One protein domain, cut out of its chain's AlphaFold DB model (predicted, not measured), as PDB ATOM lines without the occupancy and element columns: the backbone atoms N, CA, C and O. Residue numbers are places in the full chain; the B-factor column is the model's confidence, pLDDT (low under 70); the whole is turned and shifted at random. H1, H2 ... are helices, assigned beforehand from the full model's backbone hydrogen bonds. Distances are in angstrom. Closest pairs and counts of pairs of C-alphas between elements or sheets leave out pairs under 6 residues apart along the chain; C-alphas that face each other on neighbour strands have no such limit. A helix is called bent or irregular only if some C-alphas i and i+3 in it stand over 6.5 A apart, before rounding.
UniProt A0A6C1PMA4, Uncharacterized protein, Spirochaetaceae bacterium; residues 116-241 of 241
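AT A GLANCE: This is residues 116 to 241 of the 241 residues of an uncharacterized protein of Spirochaetaceae bacterium (UniProt A0A6C1PMA4). One long helix, H5, makes a rod's length; H1, H2 and H3a join it in an up-and-down bundle, each running against the one before. Residues 229 to 241 stick out. The printed part has 126 residues, with five named helices, H1 to H5 in order along the chain, that hold 107 of them, and no named strand; the class is all helix, and the whole is loose, with a radius of gyration of the C-alphas of 19.1 A and spans of 75 by 23 by 22 A.

HOW THE PARTS SIT: Start at H5, residues 203 to 240. H3, residues 166 to 185, one helix by its hydrogen bonds, is bent, C-alphas 175 and 178 being 7.1 A apart; arm H3a, 166 to 175, touches H5's residues 206 to 217 alone, closest C-alphas Val 173 and Arg 209, 5.5 A. H2, residues 144 to 161, forms a hairpin with H3a, closest C-alphas Arg 155 and Ala 170, 5.4 A. Every O i to N i+4 pair is within hydrogen-bond range in H2 and H3a; H5 has 31 of 34.

IN THESE COORDINATES: Find C-alpha 203 at (31.244, -40.097, 12.466); H5 runs 57.3 A to C-alpha 240 at (31.277, -27.696, 68.359). H1, residues 116 to 136, spans 30.1 A; H4 has residues 191 to 200.

THE WHOLE: The printed part has no cut and no long link; pLDDT is under 70 at residues 116 and 239 to 241.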
ATOM      1  N   PRO A 116      47.130 -31.511  54.509       66.25
ATOM      2  CA  PRO A 116      47.110 -30.276  53.708       66.25
ATOM      3  C   PRO A 116      47.568 -30.451  52.248       66.25
ATOM      4  O   PRO A 116      47.201 -29.656  51.377       66.25
ATOM      5  N   ARG A 117      48.363 -31.485  51.943       73.62
ATOM      6  CA  ARG A 117      48.718 -31.837  50.559       73.62
ATOM      7  C   ARG A 117      47.503 -32.290  49.750       73.62
ATOM      8  O   ARG A 117      47.424 -31.952  48.567       73.62
ATOM      9  N   ASP A 118      46.558 -32.969  50.387       81.31
ATOM     10  CA  ASP A 118      45.335 -33.452  49.748       81.31
ATOM     11  C   ASP A 118      44.391 -32.285  49.459       81.31
ATOM     12  O   ASP A 118      43.870 -32.185  48.352       81.31
ATOM     13  N   ALA A 119      44.302 -31.308  50.369       80.88
ATOM     14  CA  ALA A 119      43.565 -30.066  50.132       80.88
ATOM     15  C   ALA A 119      44.123 -29.268  48.937       80.88
ATOM     16  O   ALA A 119      43.366 -28.788  48.090       80.88
ATOM     17  N   ARG A 120      45.455 -29.149  48.812       87.25
ATOM     18  CA  ARG A 120      46.074 -28.477  47.654       87.25
ATOM     19  C   ARG A 120      45.820 -29.236  46.353       87.25
ATOM     20  O   ARG A 120      45.525 -28.612  45.335       87.25
ATOM     21  N   ARG A 121      45.954 -30.564  46.371       88.56
ATOM     22  CA  ARG A 121      45.677 -31.414  45.205       88.56
ATOM     23  C   ARG A 121      44.222 -31.281  44.767       88.56
ATOM     24  O   ARG A 121      43.974 -31.091  43.580       88.56
ATOM     25  N   LEU A 122      43.296 -31.307  45.720       87.75
ATOM     26  CA  LEU A 122      41.875 -31.110  45.480       87.75
ATOM     27  C   LEU A 122      41.598 -29.740  44.851       87.75
ATOM     28  O   LEU A 122      40.874 -29.661  43.867       87.75
ATOM     29  N   ALA A 123      42.201 -28.664  45.362       90.19
ATOM     30  CA  ALA A 123      42.021 -27.333  44.784       90.19
ATOM     31  C   ALA A 123      42.486 -27.264  43.317       90.19
ATOM     32  O   ALA A 123      41.805 -26.679  42.478       90.19
ATOM     33  N   ILE A 124      43.619 -27.902  42.988       93.50
ATOM     34  CA  ILE A 124      44.110 -28.018  41.603       93.50
ATOM     35  C   ILE A 124      43.112 -28.797  40.740       93.50
ATOM     36  O   ILE A 124      42.810 -28.391  39.620       93.50
ATOM     37  N   GLN A 125      42.594 -29.898  41.271       93.88
ATOM     38  CA  GLN A 125      41.611 -30.753  40.621       93.88
ATOM     39  C   GLN A 125      40.285 -30.025  40.345       93.88
ATOM     40  O   GLN A 125      39.785 -30.093  39.227       93.88
ATOM     41  N   ILE A 126      39.766 -29.258  41.306       94.25
ATOM     42  CA  ILE A 126      38.551 -28.440  41.152       94.25
ATOM     43  C   ILE A 126      38.759 -27.322  40.123       94.25
ATOM     44  O   ILE A 126      37.881 -27.045  39.308       94.25
ATOM     45  N   GLU A 127      39.923 -26.669  40.118       96.50
ATOM     46  CA  GLU A 127      40.214 -25.658  39.097       96.50
ATOM     47  C   GLU A 127      40.327 -26.288  37.699       96.50
ATOM     48  O   GLU A 127      39.863 -25.701  36.717       96.50
ATOM     49  N   ALA A 128      40.895 -27.493  37.598       97.38
ATOM     50  CA  ALA A 128      40.915 -28.252  36.353       97.38
ATOM     51  C   ALA A 128      39.498 -28.631  35.898       97.38
ATOM     52  O   ALA A 128      39.189 -28.442  34.725       97.38
ATOM     53  N   ASP A 129      38.624 -29.059  36.812       96.88
ATOM     54  CA  ASP A 129      37.209 -29.329  36.528       96.88
ATOM     55  C   ASP A 129      36.494 -28.103  35.980       96.88
ATOM     56  O   ASP A 129      35.838 -28.169  34.943       96.88
ATOM     57  N   ARG A 130      36.656 -26.953  36.640       97.38
ATOM     58  CA  ARG A 130      36.041 -25.694  36.213       97.38
ATOM     59  C   ARG A 130      36.470 -25.322  34.797       97.38
ATOM     60  O   ARG A 130      35.643 -24.918  33.980       97.38
ATOM     61  N   ARG A 131      37.764 -25.455  34.496       98.25
ATOM     62  CA  ARG A 131      38.299 -25.215  33.148       98.25
ATOM     63  C   ARG A 131      37.759 -26.230  32.151       98.25
ATOM     64  O   ARG A 131      37.360 -25.822  31.069       98.25
ATOM     65  N   LEU A 132      37.713 -27.507  32.516       97.50
ATOM     66  CA  LEU A 132      37.216 -28.576  31.657       97.50
ATOM     67  C   LEU A 132      35.743 -28.361  31.300       97.50
ATOM     68  O   LEU A 132      35.397 -28.396  30.126       97.50
ATOM     69  N   LEU A 133      34.898 -28.030  32.277       97.38
ATOM     70  CA  LEU A 133      33.495 -27.676  32.050       97.38
ATOM     71  C   LEU A 133      33.341 -26.446  31.148       97.38
ATOM     72  O   LEU A 133      32.452 -26.412  30.301       97.38
ATOM     73  N   ASN A 134      34.202 -25.439  31.308       98.06
ATOM     74  CA  ASN A 134      34.192 -24.262  30.440       98.06
ATOM     75  C   ASN A 134      34.609 -24.588  29.001       98.06
ATOM     76  O   ASN A 134      34.043 -24.017  28.076       98.06
ATOM     77  N   GLU A 135      35.580 -25.481  28.802       97.50
ATOM     78  CA  GLU A 135      35.948 -25.947  27.462       97.50
ATOM     79  C   GLU A 135      34.820 -26.780  26.839       97.50
ATOM     80  O   GLU A 135      34.425 -26.503  25.716       97.50
ATOM     81  N   LEU A 136      34.216 -27.710  27.585       96.62
ATOM     82  CA  LEU A 136      33.121 -28.569  27.104       96.62
ATOM     83  C   LEU A 136      31.829 -27.820  26.738       96.62
ATOM     84  O   LEU A 136      30.959 -28.386  26.082       96.62
ATOM     85  N   ARG A 137      31.672 -26.571  27.189       96.19
ATOM     86  CA  ARG A 137      30.555 -25.692  26.799       96.19
ATOM     87  C   ARG A 137      30.736 -25.067  25.420       96.19
ATOM     88  O   ARG A 137      29.767 -24.551  24.869       96.19
ATOM     89  N   LYS A 138      31.961 -25.044  24.900       96.00
ATOM     90  CA  LYS A 138      32.244 -24.512  23.571       96.00
ATOM     91  C   LYS A 138      31.763 -25.505  22.519       96.00
ATOM     92  O   LYS A 138      31.725 -26.710  22.765       96.00
ATOM     93  N   GLN A 139      31.401 -24.979  21.355       94.19
ATOM     94  CA  GLN A 139      31.164 -25.816  20.185       94.19
ATOM     95  C   GLN A 139      32.493 -26.418  19.721       94.19
ATOM     96  O   GLN A 139      33.552 -25.814  19.913       94.19
ATOM     97  N   ILE A 140      32.428 -27.623  19.159       93.44
ATOM     98  CA  ILE A 140      33.590 -28.267  18.549       93.44
ATOM     99  C   ILE A 140      33.893 -27.490  17.260       93.44
ATOM    100  O   ILE A 140      32.963 -27.293  16.483       93.44
ATOM    101  N   PRO A 141      35.130 -27.007  17.051       93.88
ATOM    102  CA  PRO A 141      35.483 -26.307  15.821       93.88
ATOM    103  C   PRO A 141      35.297 -27.199  14.588       93.88
ATOM    104  O   PRO A 141      35.596 -28.391  14.649       93.88
ATOM    105  N   ASP A 142      34.861 -26.607  13.478       89.38
ATOM    106  CA  ASP A 142      34.728 -27.316  12.197       89.38
ATOM    107  C   ASP A 142      36.098 -27.515  11.522       89.38
ATOM    108  O   ASP A 142      36.320 -28.489  10.807       89.38
ATOM    109  N   GLU A 143      37.046 -26.604  11.769       92.88
ATOM    110  CA  GLU A 143      38.400 -26.688  11.225       92.88
ATOM    111  C   GLU A 143      39.228 -27.751  11.958       92.88
ATOM    112  O   GLU A 143      39.452 -27.658  13.170       92.88
ATOM    113  N   ARG A 144      39.765 -28.728  11.210       93.81
ATOM    114  CA  ARG A 144      40.547 -29.859  11.746       93.81
ATOM    115  C   ARG A 144      41.632 -29.425  12.736       93.81
ATOM    116  O   ARG A 144      41.722 -29.974  13.831       93.81
ATOM    117  N   VAL A 145      42.448 -28.429  12.379       95.56
ATOM    118  CA  VAL A 145      43.570 -27.970  13.222       95.56
ATOM    119  C   VAL A 145      43.071 -27.410  14.558       95.56
ATOM    120  O   VAL A 145      43.629 -27.710  15.615       95.56
ATOM    121  N   GLU A 146      42.005 -26.612  14.532       94.94
ATOM    122  CA  GLU A 146      41.416 -26.044  15.743       94.94
ATOM    123  C   GLU A 146      40.748 -27.119  16.604       94.94
ATOM    124  O   GLU A 146      40.893 -27.120  17.831       94.94
ATOM    125  N   ALA A 147      40.068 -28.072  15.969       95.19
ATOM    126  CA  ALA A 147      39.431 -29.189  16.642       95.19
ATOM    127  C   ALA A 147      40.453 -30.116  17.315       95.19
ATOM    128  O   ALA A 147      40.266 -30.514  18.465       95.19
ATOM    129  N   GLU A 148      41.584 -30.409  16.674       96.12
ATOM    130  CA  GLU A 148      42.679 -31.169  17.286       96.12
ATOM    131  C   GLU A 148      43.257 -30.455  18.517       96.12
ATOM    132  O   GLU A 148      43.489 -31.083  19.557       96.12
ATOM    133  N   LEU A 149      43.446 -29.132  18.443       97.56
ATOM    134  CA  LEU A 149      43.887 -28.324  19.584       97.56
ATOM    135  C   LEU A 149      42.858 -28.333  20.719       97.56
ATOM    136  O   LEU A 149      43.230 -28.464  21.891       97.56
ATOM    137  N   PHE A 150      41.571 -28.238  20.385       97.56
ATOM    138  CA  PHE A 150      40.472 -28.360  21.335       97.56
ATOM    139  C   PHE A 150      40.489 -29.726  22.039       97.56
ATOM    140  O   PHE A 150      40.518 -29.790  23.273       97.56
ATOM    141  N   LEU A 151      40.567 -30.819  21.275       97.56
ATOM    142  CA  LEU A 151      40.597 -32.188  21.794       97.56
ATOM    143  C   LEU A 151      41.838 -32.461  22.657       97.56
ATOM    144  O   LEU A 151      41.762 -33.109  23.708       97.56
ATOM    145  N   LYS A 152      42.993 -31.918  22.268       98.06
ATOM    146  CA  LYS A 152      44.215 -31.975  23.077       98.06
ATOM    147  C   LYS A 152      44.026 -31.256  24.413       98.06
ATOM    148  O   LYS A 152      44.365 -31.810  25.459       98.06
ATOM    149  N   ARG A 153      43.435 -30.058  24.399       98.19
ATOM    150  CA  ARG A 153      43.203 -29.254  25.605       98.19
ATOM    151  C   ARG A 153      42.254 -29.935  26.589       98.19
ATOM    152  O   ARG A 153      42.549 -29.967  27.784       98.19
ATOM    153  N   ILE A 154      41.141 -30.509  26.121       98.25
ATOM    154  CA  ILE A 154      40.219 -31.239  27.011       98.25
ATOM    155  C   ILE A 154      40.890 -32.479  27.618       98.25
ATOM    156  O   ILE A 154      40.682 -32.761  28.798       98.25
ATOM    157  N   ARG A 155      41.758 -33.176  26.870       98.31
ATOM    158  CA  ARG A 155      42.535 -34.313  27.386       98.31
ATOM    159  C   ARG A 155      43.529 -33.879  28.463       98.31
ATOM    160  O   ARG A 155      43.643 -34.552  29.485       98.31
ATOM    161  N   GLU A 156      44.253 -32.785  28.251       98.44
ATOM    162  CA  GLU A 156      45.202 -32.252  29.238       98.44
ATOM    163  C   GLU A 156      44.494 -31.870  30.544       98.44
ATOM    164  O   GLU A 156      44.944 -32.232  31.631       98.44
ATOM    165  N   LEU A 157      43.340 -31.205  30.447       98.31
ATOM    166  CA  LEU A 157      42.518 -30.860  31.608       98.31
ATOM    167  C   LEU A 157      41.957 -32.106  32.311       98.31
ATOM    168  O   LEU A 157      41.997 -32.181  33.541       98.31
ATOM    169  N   ALA A 158      41.510 -33.109  31.552       97.81
ATOM    170  CA  ALA A 158      41.080 -34.399  32.087       97.81
ATOM    171  C   ALA A 158      42.203 -35.120  32.849       97.81
ATOM    172  O   ALA A 158      41.953 -35.677  33.914       97.81
ATOM    173  N   ALA A 159      43.444 -35.063  32.355       97.69
ATOM    174  CA  ALA A 159      44.600 -35.665  33.021       97.69
ATOM    175  C   ALA A 159      44.925 -35.015  34.372       97.69
ATOM    176  O   ALA A 159      45.388 -35.696  35.287       97.69
ATOM    177  N   ILE A 160      44.669 -33.712  34.516       97.12
ATOM    178  CA  ILE A 160      44.845 -33.002  35.788       97.12
ATOM    179  C   ILE A 160      43.676 -33.300  36.735       97.12
ATOM    180  O   ILE A 160      43.896 -33.539  37.923       97.12
ATOM    181  N   SER A 161      42.444 -33.293  36.218       95.50
ATOM    182  CA  SER A 161      41.245 -33.551  37.015       95.50
ATOM    183  C   SER A 161      41.208 -34.990  37.537       95.50
ATOM    184  O   SER A 161      41.209 -35.215  38.752       95.50
ATOM    185  N   ASP A 162      41.178 -35.973  36.643       94.62
ATOM    186  CA  ASP A 162      41.077 -37.382  36.991       94.62
ATOM    187  C   ASP A 162      41.817 -38.245  35.958       94.62
ATOM    188  O   ASP A 162      41.226 -38.710  34.974       94.62
ATOM    189  N   PRO A 163      43.119 -38.493  36.179       94.12
ATOM    190  CA  PRO A 163      43.938 -39.224  35.223       94.12
ATOM    191  C   PRO A 163      43.519 -40.687  35.057       94.12
ATOM    192  O   PRO A 163      43.862 -41.299  34.052       94.12
ATOM    193  N   VAL A 164      42.810 -41.263  36.032       91.31
ATOM    194  CA  VAL A 164      42.433 -42.681  36.007       91.31
ATOM    195  C   VAL A 164      41.143 -42.873  35.219       91.31
ATOM    196  O   VAL A 164      41.060 -43.780  34.399       91.31
ATOM    197  N   PHE A 165      40.148 -42.016  35.452       89.06
ATOM    198  CA  PHE A 165      38.816 -42.188  34.873       89.06
ATOM    199  C   PHE A 165      38.618 -41.398  33.574       89.06
ATOM    200  O   PHE A 165      38.102 -41.933  32.595       89.06
ATOM    201  N   LEU A 166      39.058 -40.137  33.522       94.94
ATOM    202  CA  LEU A 166      38.728 -39.254  32.402       94.94
ATOM    203  C   LEU A 166      39.699 -39.382  31.226       94.94
ATOM    204  O   LEU A 166      39.283 -39.224  30.080       94.94
ATOM    205  N   VAL A 167      40.975 -39.696  31.464       96.06
ATOM    206  CA  VAL A 167      41.975 -39.816  30.383       96.06
ATOM    207  C   VAL A 167      41.662 -40.946  29.399       96.06
ATOM    208  O   VAL A 167      41.730 -40.684  28.196       96.06
ATOM    209  N   PRO A 168      41.295 -42.171  29.829       95.81
ATOM    210  CA  PRO A 168      40.896 -43.220  28.891       95.81
ATOM    211  C   PRO A 168      39.726 -42.792  27.997       95.81
ATOM    212  O   PRO A 168      39.753 -43.029  26.791       95.81
ATOM    213  N   LEU A 169      38.739 -42.095  28.566       94.81
ATOM    214  CA  LEU A 169      37.583 -41.590  27.827       94.81
ATOM    215  C   LEU A 169      37.970 -40.479  26.843       94.81
ATOM    216  O   LEU A 169      37.573 -40.539  25.682       94.81
ATOM    217  N   ALA A 170      38.805 -39.521  27.251       97.19
ATOM    218  CA  ALA A 170      39.303 -38.481  26.350       97.19
ATOM    219  C   ALA A 170      40.136 -39.078  25.197       97.19
ATOM    220  O   ALA A 170      40.005 -38.664  24.048       97.19
ATOM    221  N   ASN A 171      40.954 -40.098  25.479       97.19
ATOM    222  CA  ASN A 171      41.693 -40.819  24.442       97.19
ATOM    223  C   ASN A 171      40.746 -41.541  23.472       97.19
ATOM    224  O   ASN A 171      41.015 -41.561  22.276       97.19
ATOM    225  N   ASN A 172      39.631 -42.105  23.955       95.25
ATOM    226  CA  ASN A 172      38.614 -42.710  23.090       95.25
ATOM    227  C   ASN A 172      38.004 -41.691  22.128       95.25
ATOM    228  O   ASN A 172      37.872 -42.000  20.949       95.25
ATOM    229  N   VAL A 173      37.682 -40.489  22.612       96.38
ATOM    230  CA  VAL A 173      37.201 -39.387  21.765       96.38
ATOM    231  C   VAL A 173      38.231 -39.053  20.687       96.38
ATOM    232  O   VAL A 173      37.903 -39.044  19.507       96.38
ATOM    233  N   ILE A 174      39.495 -38.855  21.077       96.88
ATOM    234  CA  ILE A 174      40.580 -38.514  20.143       96.88
ATOM    235  C   ILE A 174      40.774 -39.600  19.080       96.88
ATOM    236  O   ILE A 174      40.973 -39.275  17.916       96.88
ATOM    237  N   ARG A 175      40.673 -40.885  19.444       95.94
ATOM    238  CA  ARG A 175      40.787 -41.992  18.477       95.94
ATOM    239  C   ARG A 175      39.684 -42.001  17.422       95.94
ATOM    240  O   ARG A 175      39.902 -42.557  16.358       95.94
ATOM    241  N   GLN A 176      38.516 -41.438  17.723       95.25
ATOM    242  CA  GLN A 176      37.382 -41.372  16.795       95.25
ATOM    243  C   GLN A 176      37.331 -40.055  16.011       95.25
ATOM    244  O   GLN A 176      36.563 -39.945  15.063       95.25
ATOM    245  N   ALA A 177      38.136 -39.061  16.392       94.56
ATOM    246  CA  ALA A 177      38.141 -37.747  15.758       94.56
ATOM    247  C   ALA A 177      38.455 -37.774  14.249       94.56
ATOM    248  O   ALA A 177      37.785 -37.040  13.527       94.56
ATOM    249  N   PRO A 178      39.382 -38.618  13.738       94.56
ATOM    250  CA  PRO A 178      39.658 -38.676  12.303       94.56
ATOM    251  C   PRO A 178      38.417 -38.952  11.449       94.56
ATOM    252  O   PRO A 178      38.233 -38.272  10.449       94.56
ATOM    253  N   LEU A 179      37.530 -39.851  11.895       92.75
ATOM    254  CA  LEU A 179      36.289 -40.184  11.181       92.75
ATOM    255  C   LEU A 179      35.364 -38.967  11.054       92.75
ATOM    256  O   LEU A 179      34.803 -38.714   9.995       92.75
ATOM    257  N   LEU A 180      35.247 -38.170  12.124       93.06
ATOM    258  CA  LEU A 180      34.474 -36.931  12.073       93.06
ATOM    259  C   LEU A 180      35.078 -35.943  11.069       93.06
ATOM    260  O   LEU A 180      34.331 -35.315  10.325       93.06
ATOM    261  N   PHE A 181      36.402 -35.777  11.067       93.00
ATOM    262  CA  PHE A 181      37.059 -34.824  10.172       93.00
ATOM    263  C   PHE A 181      36.958 -35.247   8.713       93.00
ATOM    264  O   PHE A 181      36.660 -34.406   7.876       93.00
ATOM    265  N   GLU A 182      37.120 -36.536   8.421       92.88
ATOM    266  CA  GLU A 182      36.901 -37.085   7.079       92.88
ATOM    267  C   GLU A 182      35.470 -36.802   6.598       92.88
ATOM    268  O   GLU A 182      35.285 -36.304   5.492       92.88
ATOM    269  N   TRP A 183      34.464 -36.994   7.454       93.38
ATOM    270  CA  TRP A 183      33.072 -36.662   7.131       93.38
ATOM    271  C   TRP A 183      32.806 -35.157   6.978       93.38
ATOM    272  O   TRP A 183      31.999 -34.756   6.145       93.38
ATOM    273  N   LEU A 184      33.459 -34.296   7.766       91.38
ATOM    274  CA  LEU A 184      33.324 -32.838   7.639       91.38
ATOM    275  C   LEU A 184      33.991 -32.291   6.368       91.38
ATOM    276  O   LEU A 184      33.510 -31.312   5.806       91.38
ATOM    277  N   GLU A 185      35.103 -32.899   5.953       91.62
ATOM    278  CA  GLU A 185      35.892 -32.507   4.779       91.62
ATOM    279  C   GLU A 185      35.332 -33.091   3.472       91.62
ATOM    280  O   GLU A 185      35.684 -32.616   2.394       91.62
ATOM    281  N   THR A 186      34.465 -34.104   3.553       92.88
ATOM    282  CA  THR A 186      33.847 -34.729   2.381       92.88
ATOM    283  C   THR A 186      32.763 -33.828   1.792       92.88
ATOM    284  O   THR A 186      31.844 -33.373   2.477       92.88
ATOM    285  N   GLU A 187      32.860 -33.585   0.486       93.50
ATOM    286  CA  GLU A 187      31.800 -32.954  -0.292       93.50
ATOM    287  C   GLU A 187      30.780 -34.024  -0.696       93.50
ATOM    288  O   GLU A 187      31.139 -35.027  -1.309       93.50
ATOM    289  N   TYR A 188      29.511 -33.812  -0.343       93.31
ATOM    290  CA  TYR A 188      28.405 -34.708  -0.691       93.31
ATOM    291  C   TYR A 188      27.524 -34.048  -1.745       93.31
ATOM    292  O   TYR A 188      27.287 -32.837  -1.682       93.31
ATOM    293  N   GLU A 189      27.010 -34.842  -2.683       93.31
ATOM    294  CA  GLU A 189      26.149 -34.336  -3.757       93.31
ATOM    295  C   GLU A 189      24.744 -33.998  -3.239       93.31
ATOM    296  O   GLU A 189      24.116 -33.047  -3.712       93.31
ATOM    297  N   ASP A 190      24.274 -34.735  -2.227       95.12
ATOM    298  CA  ASP A 190      22.935 -34.601  -1.655       95.12
ATOM    299  C   ASP A 190      22.934 -34.708  -0.109       95.12
ATOM    300  O   ASP A 190      23.752 -35.436   0.474       95.12
ATOM    301  N   PRO A 191      22.025 -34.009   0.606       92.62
ATOM    302  CA  PRO A 191      21.919 -34.113   2.059       92.62
ATOM    303  C   PRO A 191      21.630 -35.527   2.579       92.62
ATOM    304  O   PRO A 191      22.118 -35.865   3.662       92.62
ATOM    305  N   ASP A 192      20.885 -36.364   1.849       94.19
ATOM    306  CA  ASP A 192      20.570 -37.726   2.298       94.19
ATOM    307  C   ASP A 192      21.815 -38.617   2.291       94.19
ATOM    308  O   ASP A 192      21.989 -39.465   3.174       94.19
ATOM    309  N   GLU A 193      22.716 -38.404   1.330       93.31
ATOM    310  CA  GLU A 193      24.011 -39.082   1.270       93.31
ATOM    311  C   GLU A 193      24.875 -38.708   2.476       93.31
ATOM    312  O   GLU A 193      25.369 -39.588   3.183       93.31
ATOM    313  N   ARG A 194      24.959 -37.410   2.786       91.69
ATOM    314  CA  ARG A 194      25.694 -36.910   3.953       91.69
ATOM    315  C   ARG A 194      25.176 -37.500   5.264       91.69
ATOM    316  O   ARG A 194      25.967 -37.852   6.144       91.69
ATOM    317  N   ILE A 195      23.853 -37.580   5.425       92.31
ATOM    318  CA  ILE A 195      23.219 -38.164   6.616       92.31
ATOM    319  C   ILE A 195      23.525 -39.659   6.693       92.31
ATOM    320  O   ILE A 195      23.875 -40.163   7.761       92.31
ATOM    321  N   ARG A 196      23.415 -40.381   5.576       92.75
ATOM    322  CA  ARG A 196      23.721 -41.813   5.525       92.75
ATOM    323  C   ARG A 196      25.170 -42.077   5.925       92.75
ATOM    324  O   ARG A 196      25.409 -42.926   6.784       92.75
ATOM    325  N   ASP A 197      26.109 -41.327   5.362       91.81
ATOM    326  CA  ASP A 197      27.527 -41.472   5.672       91.81
ATOM    327  C   ASP A 197      27.846 -41.093   7.127       91.81
ATOM    328  O   ASP A 197      28.631 -41.764   7.786       91.81
ATOM    329  N   TYR A 198      27.143 -40.118   7.710       90.00
ATOM    330  CA  TYR A 198      27.292 -39.791   9.133       90.00
ATOM    331  C   TYR A 198      27.023 -40.994  10.058       90.00
ATOM    332  O   TYR A 198      27.746 -41.212  11.041       90.00
ATOM    333  N   TYR A 199      25.975 -41.770   9.764       88.56
ATOM    334  CA  TYR A 199      25.590 -42.932  10.568       88.56
ATOM    335  C   TYR A 199      26.392 -44.191  10.225       88.56
ATOM    336  O   TYR A 199      26.723 -44.949  11.137       88.56
ATOM    337  N   ILE A 200      26.704 -44.418   8.946       86.94
ATOM    338  CA  ILE A 200      27.386 -45.633   8.475       86.94
ATOM    339  C   ILE A 200      28.913 -45.490   8.547       86.94
ATOM    340  O   ILE A 200      29.585 -46.402   9.022       86.94
ATOM    341  N   GLY A 201      29.458 -44.340   8.149       77.44
ATOM    342  CA  GLY A 201      30.893 -44.031   8.109       77.44
ATOM    343  C   GLY A 201      31.546 -43.836   9.482       77.44
ATOM    344  O   GLY A 201      32.754 -43.650   9.586       77.44
ATOM    345  N   GLY A 202      30.772 -43.915  10.568       78.75
ATOM    346  CA  GLY A 202      31.305 -43.939  11.933       78.75
ATOM    347  C   GLY A 202      31.510 -42.566  12.580       78.75
ATOM    348  O   GLY A 202      31.856 -42.501  13.758       78.75
ATOM    349  N   SER A 203      31.199 -41.461  11.901       88.19
ATOM    350  CA  SER A 203      31.244 -40.097  12.466       88.19
ATOM    351  C   SER A 203      30.286 -39.901  13.644       88.19
ATOM    352  O   SER A 203      30.574 -39.168  14.599       88.19
ATOM    353  N   TRP A 204      29.164 -40.625  13.650       90.00
ATOM    354  CA  TRP A 204      28.281 -40.721  14.812       90.00
ATOM    355  C   TRP A 204      28.977 -41.313  16.053       90.00
ATOM    356  O   TRP A 204      28.685 -40.911  17.187       90.00
ATOM    357  N   ALA A 205      29.939 -42.228  15.874       90.00
ATOM    358  CA  ALA A 205      30.668 -42.836  16.984       90.00
ATOM    359  C   ALA A 205      31.480 -41.789  17.756       90.00
ATOM    360  O   ALA A 205      31.500 -41.835  18.989       90.00
ATOM    361  N   PHE A 206      32.070 -40.802  17.071       94.06
ATOM    362  CA  PHE A 206      32.740 -39.679  17.727       94.06
ATOM    363  C   PHE A 206      31.796 -38.941  18.682       94.06
ATOM    364  O   PHE A 206      32.111 -38.809  19.866       94.06
ATOM    365  N   HIS A 207      30.615 -38.530  18.211       92.69
ATOM    366  CA  HIS A 207      29.640 -37.797  19.024       92.69
ATOM    367  C   HIS A 207      29.188 -38.604  20.238       92.69
ATOM    368  O   HIS A 207      29.135 -38.088  21.355       92.69
ATOM    369  N   ARG A 208      28.940 -39.902  20.047       93.44
ATOM    370  CA  ARG A 208      28.581 -40.809  21.139       93.44
ATOM    371  C   ARG A 208      29.688 -40.904  22.192       93.44
ATOM    372  O   ARG A 208      29.401 -40.865  23.388       93.44
ATOM    373  N   ARG A 209      30.955 -41.022  21.777       94.12
ATOM    374  CA  ARG A 209      32.098 -41.058  22.707       94.12
ATOM    375  C   ARG A 209      32.323 -39.705  23.382       94.12
ATOM    376  O   ARG A 209      32.655 -39.680  24.565       94.12
ATOM    377  N   TYR A 210      32.119 -38.603  22.666       95.88
ATOM    378  CA  TYR A 210      32.239 -37.253  23.209       95.88
ATOM    379  C   TYR A 210      31.185 -36.980  24.285       95.88
ATOM    380  O   TYR A 210      31.528 -36.519  25.373       95.88
ATOM    381  N   GLU A 211      29.928 -37.353  24.044       94.75
ATOM    382  CA  GLU A 211      28.860 -37.203  25.036       94.75
ATOM    383  C   GLU A 211      29.091 -38.109  26.256       94.75
ATOM    384  O   GLU A 211      28.918 -37.678  27.397       94.75
ATOM    385  N   ALA A 212      29.590 -39.333  26.050       93.12
ATOM    386  CA  ALA A 212      29.996 -40.207  27.150       93.12
ATOM    387  C   ALA A 212      31.109 -39.580  28.013       93.12
ATOM    388  O   ALA A 212      31.028 -39.597  29.243       93.12
ATOM    389  N   PHE A 213      32.124 -38.981  27.383       96.62
ATOM    390  CA  PHE A 213      33.176 -38.242  28.083       96.62
ATOM    391  C   PHE A 213      32.612 -37.040  28.852       96.62
ATOM    392  O   PHE A 213      32.924 -36.860  30.028       96.62
ATOM    393  N   ARG A 214      31.735 -36.248  28.232       96.62
ATOM    394  CA  ARG A 214      31.092 -35.093  28.867       96.62
ATOM    395  C   ARG A 214      30.274 -35.492  30.100       96.62
ATOM    396  O   ARG A 214      30.411 -34.861  31.148       96.62
ATOM    397  N   ASN A 215      29.489 -36.563  30.010       95.19
ATOM    398  CA  ASN A 215      28.717 -37.096  31.135       95.19
ATOM    399  C   ASN A 215      29.628 -37.581  32.268       95.19
ATOM    400  O   ASN A 215      29.406 -37.254  33.434       95.19
ATOM    401  N   ALA A 216      30.708 -38.287  31.930       93.81
ATOM    402  CA  ALA A 216      31.715 -38.728  32.890       93.81
ATOM    403  C   ALA A 216      32.388 -37.555  33.629       93.81
ATOM    404  O   ALA A 216      32.623 -37.635  34.840       93.81
ATOM    405  N   VAL A 217      32.661 -36.450  32.928       95.88
ATOM    406  CA  VAL A 217      33.155 -35.214  33.549       95.88
ATOM    407  C   VAL A 217      32.133 -34.668  34.541       95.88
ATOM    408  O   VAL A 217      32.495 -34.431  35.690       95.88
ATOM    409  N   MET A 218      30.862 -34.528  34.154       95.06
ATOM    410  CA  MET A 218      29.814 -34.024  35.053       95.06
ATOM    411  C   MET A 218      29.702 -34.856  36.334       95.06
ATOM    412  O   MET A 218      29.707 -34.301  37.431       95.06
ATOM    413  N   VAL A 219      29.687 -36.185  36.209       91.00
ATOM    414  CA  VAL A 219      29.636 -37.100  37.361       91.00
ATOM    415  C   VAL A 219      30.866 -36.939  38.256       91.00
ATOM    416  O   VAL A 219      30.742 -36.927  39.479       91.00
ATOM    417  N   THR A 220      32.051 -36.780  37.663       91.12
ATOM    418  CA  THR A 220      33.297 -36.569  38.413       91.12
ATOM    419  C   THR A 220      33.247 -35.271  39.215       91.12
ATOM    420  O   THR A 220      33.628 -35.266  40.385       91.12
ATOM    421  N   VAL A 221      32.734 -34.191  38.617       93.56
ATOM    422  CA  VAL A 221      32.580 -32.901  39.302       93.56
ATOM    423  C   VAL A 221      31.570 -33.000  40.440       93.56
ATOM    424  O   VAL A 221      31.894 -32.586  41.548       93.56
ATOM    425  N   ILE A 222      30.389 -33.580  40.202       90.50
ATOM    426  CA  ILE A 222      29.348 -33.746  41.233       90.50
ATOM    427  C   ILE A 222      29.913 -34.512  42.432       90.50
ATOM    428  O   ILE A 222      29.928 -33.989  43.540       90.50
ATOM    429  N   ARG A 223      30.510 -35.688  42.193       86.94
ATOM    430  CA  ARG A 223      31.101 -36.513  43.260       86.94
ATOM    431  C   ARG A 223      32.190 -35.774  44.039       86.94
ATOM    432  O   ARG A 223      32.327 -35.956  45.246       86.94
ATOM    433  N   ARG A 224      32.997 -34.954  43.360       89.38
ATOM    434  CA  ARG A 224      34.048 -34.163  44.011       89.38
ATOM    435  C   ARG A 224      33.465 -33.033  44.859       89.38
ATOM    436  O   ARG A 224      34.000 -32.769  45.930       89.38
ATOM    437  N   LEU A 225      32.396 -32.382  44.400       90.19
ATOM    438  CA  LEU A 225      31.688 -31.356  45.166       90.19
ATOM    439  C   LEU A 225      30.991 -31.949  46.394       90.19
ATOM    440  O   LEU A 225      31.095 -31.356  47.464       90.19
ATOM    441  N   ASP A 226      30.373 -33.124  46.265       87.31
ATOM    442  CA  ASP A 226      29.759 -33.844  47.388       87.31
ATOM    443  C   ASP A 226      30.808 -34.166  48.461       87.31
ATOM    444  O   ASP A 226      30.648 -33.785  49.618       87.31
ATOM    445  N   ALA A 227      31.954 -34.730  48.060       84.56
ATOM    446  CA  ALA A 227      33.051 -35.027  48.983       84.56
ATOM    447  C   ALA A 227      33.582 -33.776  49.710       84.56
ATOM    448  O   ALA A 227      33.921 -33.827  50.891       84.56
ATOM    449  N   VAL A 228      33.656 -32.634  49.017       86.81
ATOM    450  CA  VAL A 228      34.023 -31.353  49.641       86.81
ATOM    451  C   VAL A 228      32.956 -30.896  50.633       86.81
ATOM    452  O   VAL A 228      33.301 -30.415  51.712       86.81
ATOM    453  N   GLY A 229      31.679 -31.028  50.272       86.12
ATOM    454  CA  GLY A 229      30.547 -30.694  51.131       86.12
ATOM    455  C   GLY A 229      30.571 -31.485  52.435       86.12
ATOM    456  O   GLY A 229      30.552 -30.881  53.509       86.12
ATOM    457  N   ASP A 230      30.713 -32.806  52.337       84.50
ATOM    458  CA  ASP A 230      30.778 -33.719  53.482       84.50
ATOM    459  C   ASP A 230      31.931 -33.356  54.424       84.50
ATOM    460  O   ASP A 230      31.739 -33.202  55.634       84.50
ATOM    461  N   TYR A 231      33.118 -33.102  53.867       83.06
ATOM    462  CA  TYR A 231      34.278 -32.675  54.649       83.06
ATOM    463  C   TYR A 231      34.050 -31.349  55.383       83.06
ATOM    464  O   TYR A 231      34.423 -31.196  56.550       83.06
ATOM    465  N   MET A 232      33.438 -30.364  54.720       84.44
ATOM    466  CA  MET A 232      33.147 -29.076  55.353       84.44
ATOM    467  C   MET A 232      32.132 -29.215  56.492       84.44
ATOM    468  O   MET A 232      32.278 -28.528  57.508       84.44
ATOM    469  N   MET A 233      31.139 -30.100  56.351       85.38
ATOM    470  CA  MET A 233      30.178 -30.390  57.416       85.38
ATOM    471  C   MET A 233      30.863 -31.054  58.615       85.38
ATOM    472  O   MET A 233      30.728 -30.553  59.735       85.38
ATOM    473  N   GLU A 234      31.694 -32.076  58.389       84.44
ATOM    474  CA  GLU A 234      32.440 -32.769  59.449       84.44
ATOM    475  C   GLU A 234      33.364 -31.814  60.233       84.44
ATOM    476  O   GLU A 234      33.375 -31.803  61.467       84.44
ATOM    477  N   GLN A 235      34.072 -30.917  59.535       82.88
ATOM    478  CA  GLN A 235      34.922 -29.886  60.153       82.88
ATOM    479  C   GLN A 235      34.139 -28.827  60.947       82.88
ATOM    480  O   GLN A 235      34.707 -28.142  61.810       82.88
ATOM    481  N   SER A 236      32.858 -28.630  60.628       85.38
ATOM    482  CA  SER A 236      31.986 -27.694  61.338       85.38
ATOM    483  C   SER A 236      31.420 -28.301  62.625       85.38
ATOM    484  O   SER A 236      31.361 -27.610  63.644       85.38
ATOM    485  N   ASP A 237      31.109 -29.600  62.611       85.25
ATOM    486  CA  ASP A 237      30.593 -30.340  63.763       85.25
ATOM    487  C   ASP A 237      31.696 -30.697  64.762       85.25
ATOM    488  O   ASP A 237      31.503 -30.558  65.973       85.25
ATOM    489  N   GLY A 238      32.888 -31.061  64.276       76.50
ATOM    490  CA  GLY A 238      34.060 -31.309  65.120       76.50
ATOM    491  C   GLY A 238      34.513 -30.083  65.921       76.50
ATOM    492  O   GLY A 238      35.105 -30.230  66.983       76.50
ATOM    493  N   ARG A 239      34.183 -28.868  65.460       65.62
ATOM    494  CA  ARG A 239      34.469 -27.606  66.166       65.62
ATOM    495  C   ARG A 239      33.468 -27.252  67.270       65.62
ATOM    496  O   ARG A 239      33.723 -26.313  68.019       65.62
ATOM    497  N   ARG A 240      32.322 -27.940  67.344       58.53
ATOM    498  CA  ARG A 240      31.277 -27.696  68.359       58.53
ATOM    499  C   ARG A 240      31.404 -28.588  69.598       58.53
ATOM    500  O   ARG A 240      30.613 -28.415  70.523       58.53
ATOM    501  N   ARG A 241      32.343 -29.534  69.604       52.16
ATOM    502  CA  ARG A 241      32.678 -30.386  70.753       52.16
ATOM    503  C   ARG A 241      33.932 -29.866  71.440       52.16
ATOM    504  O   ARG A 241      33.978 -29.985  72.682       52.16
TER     505      ARG A 241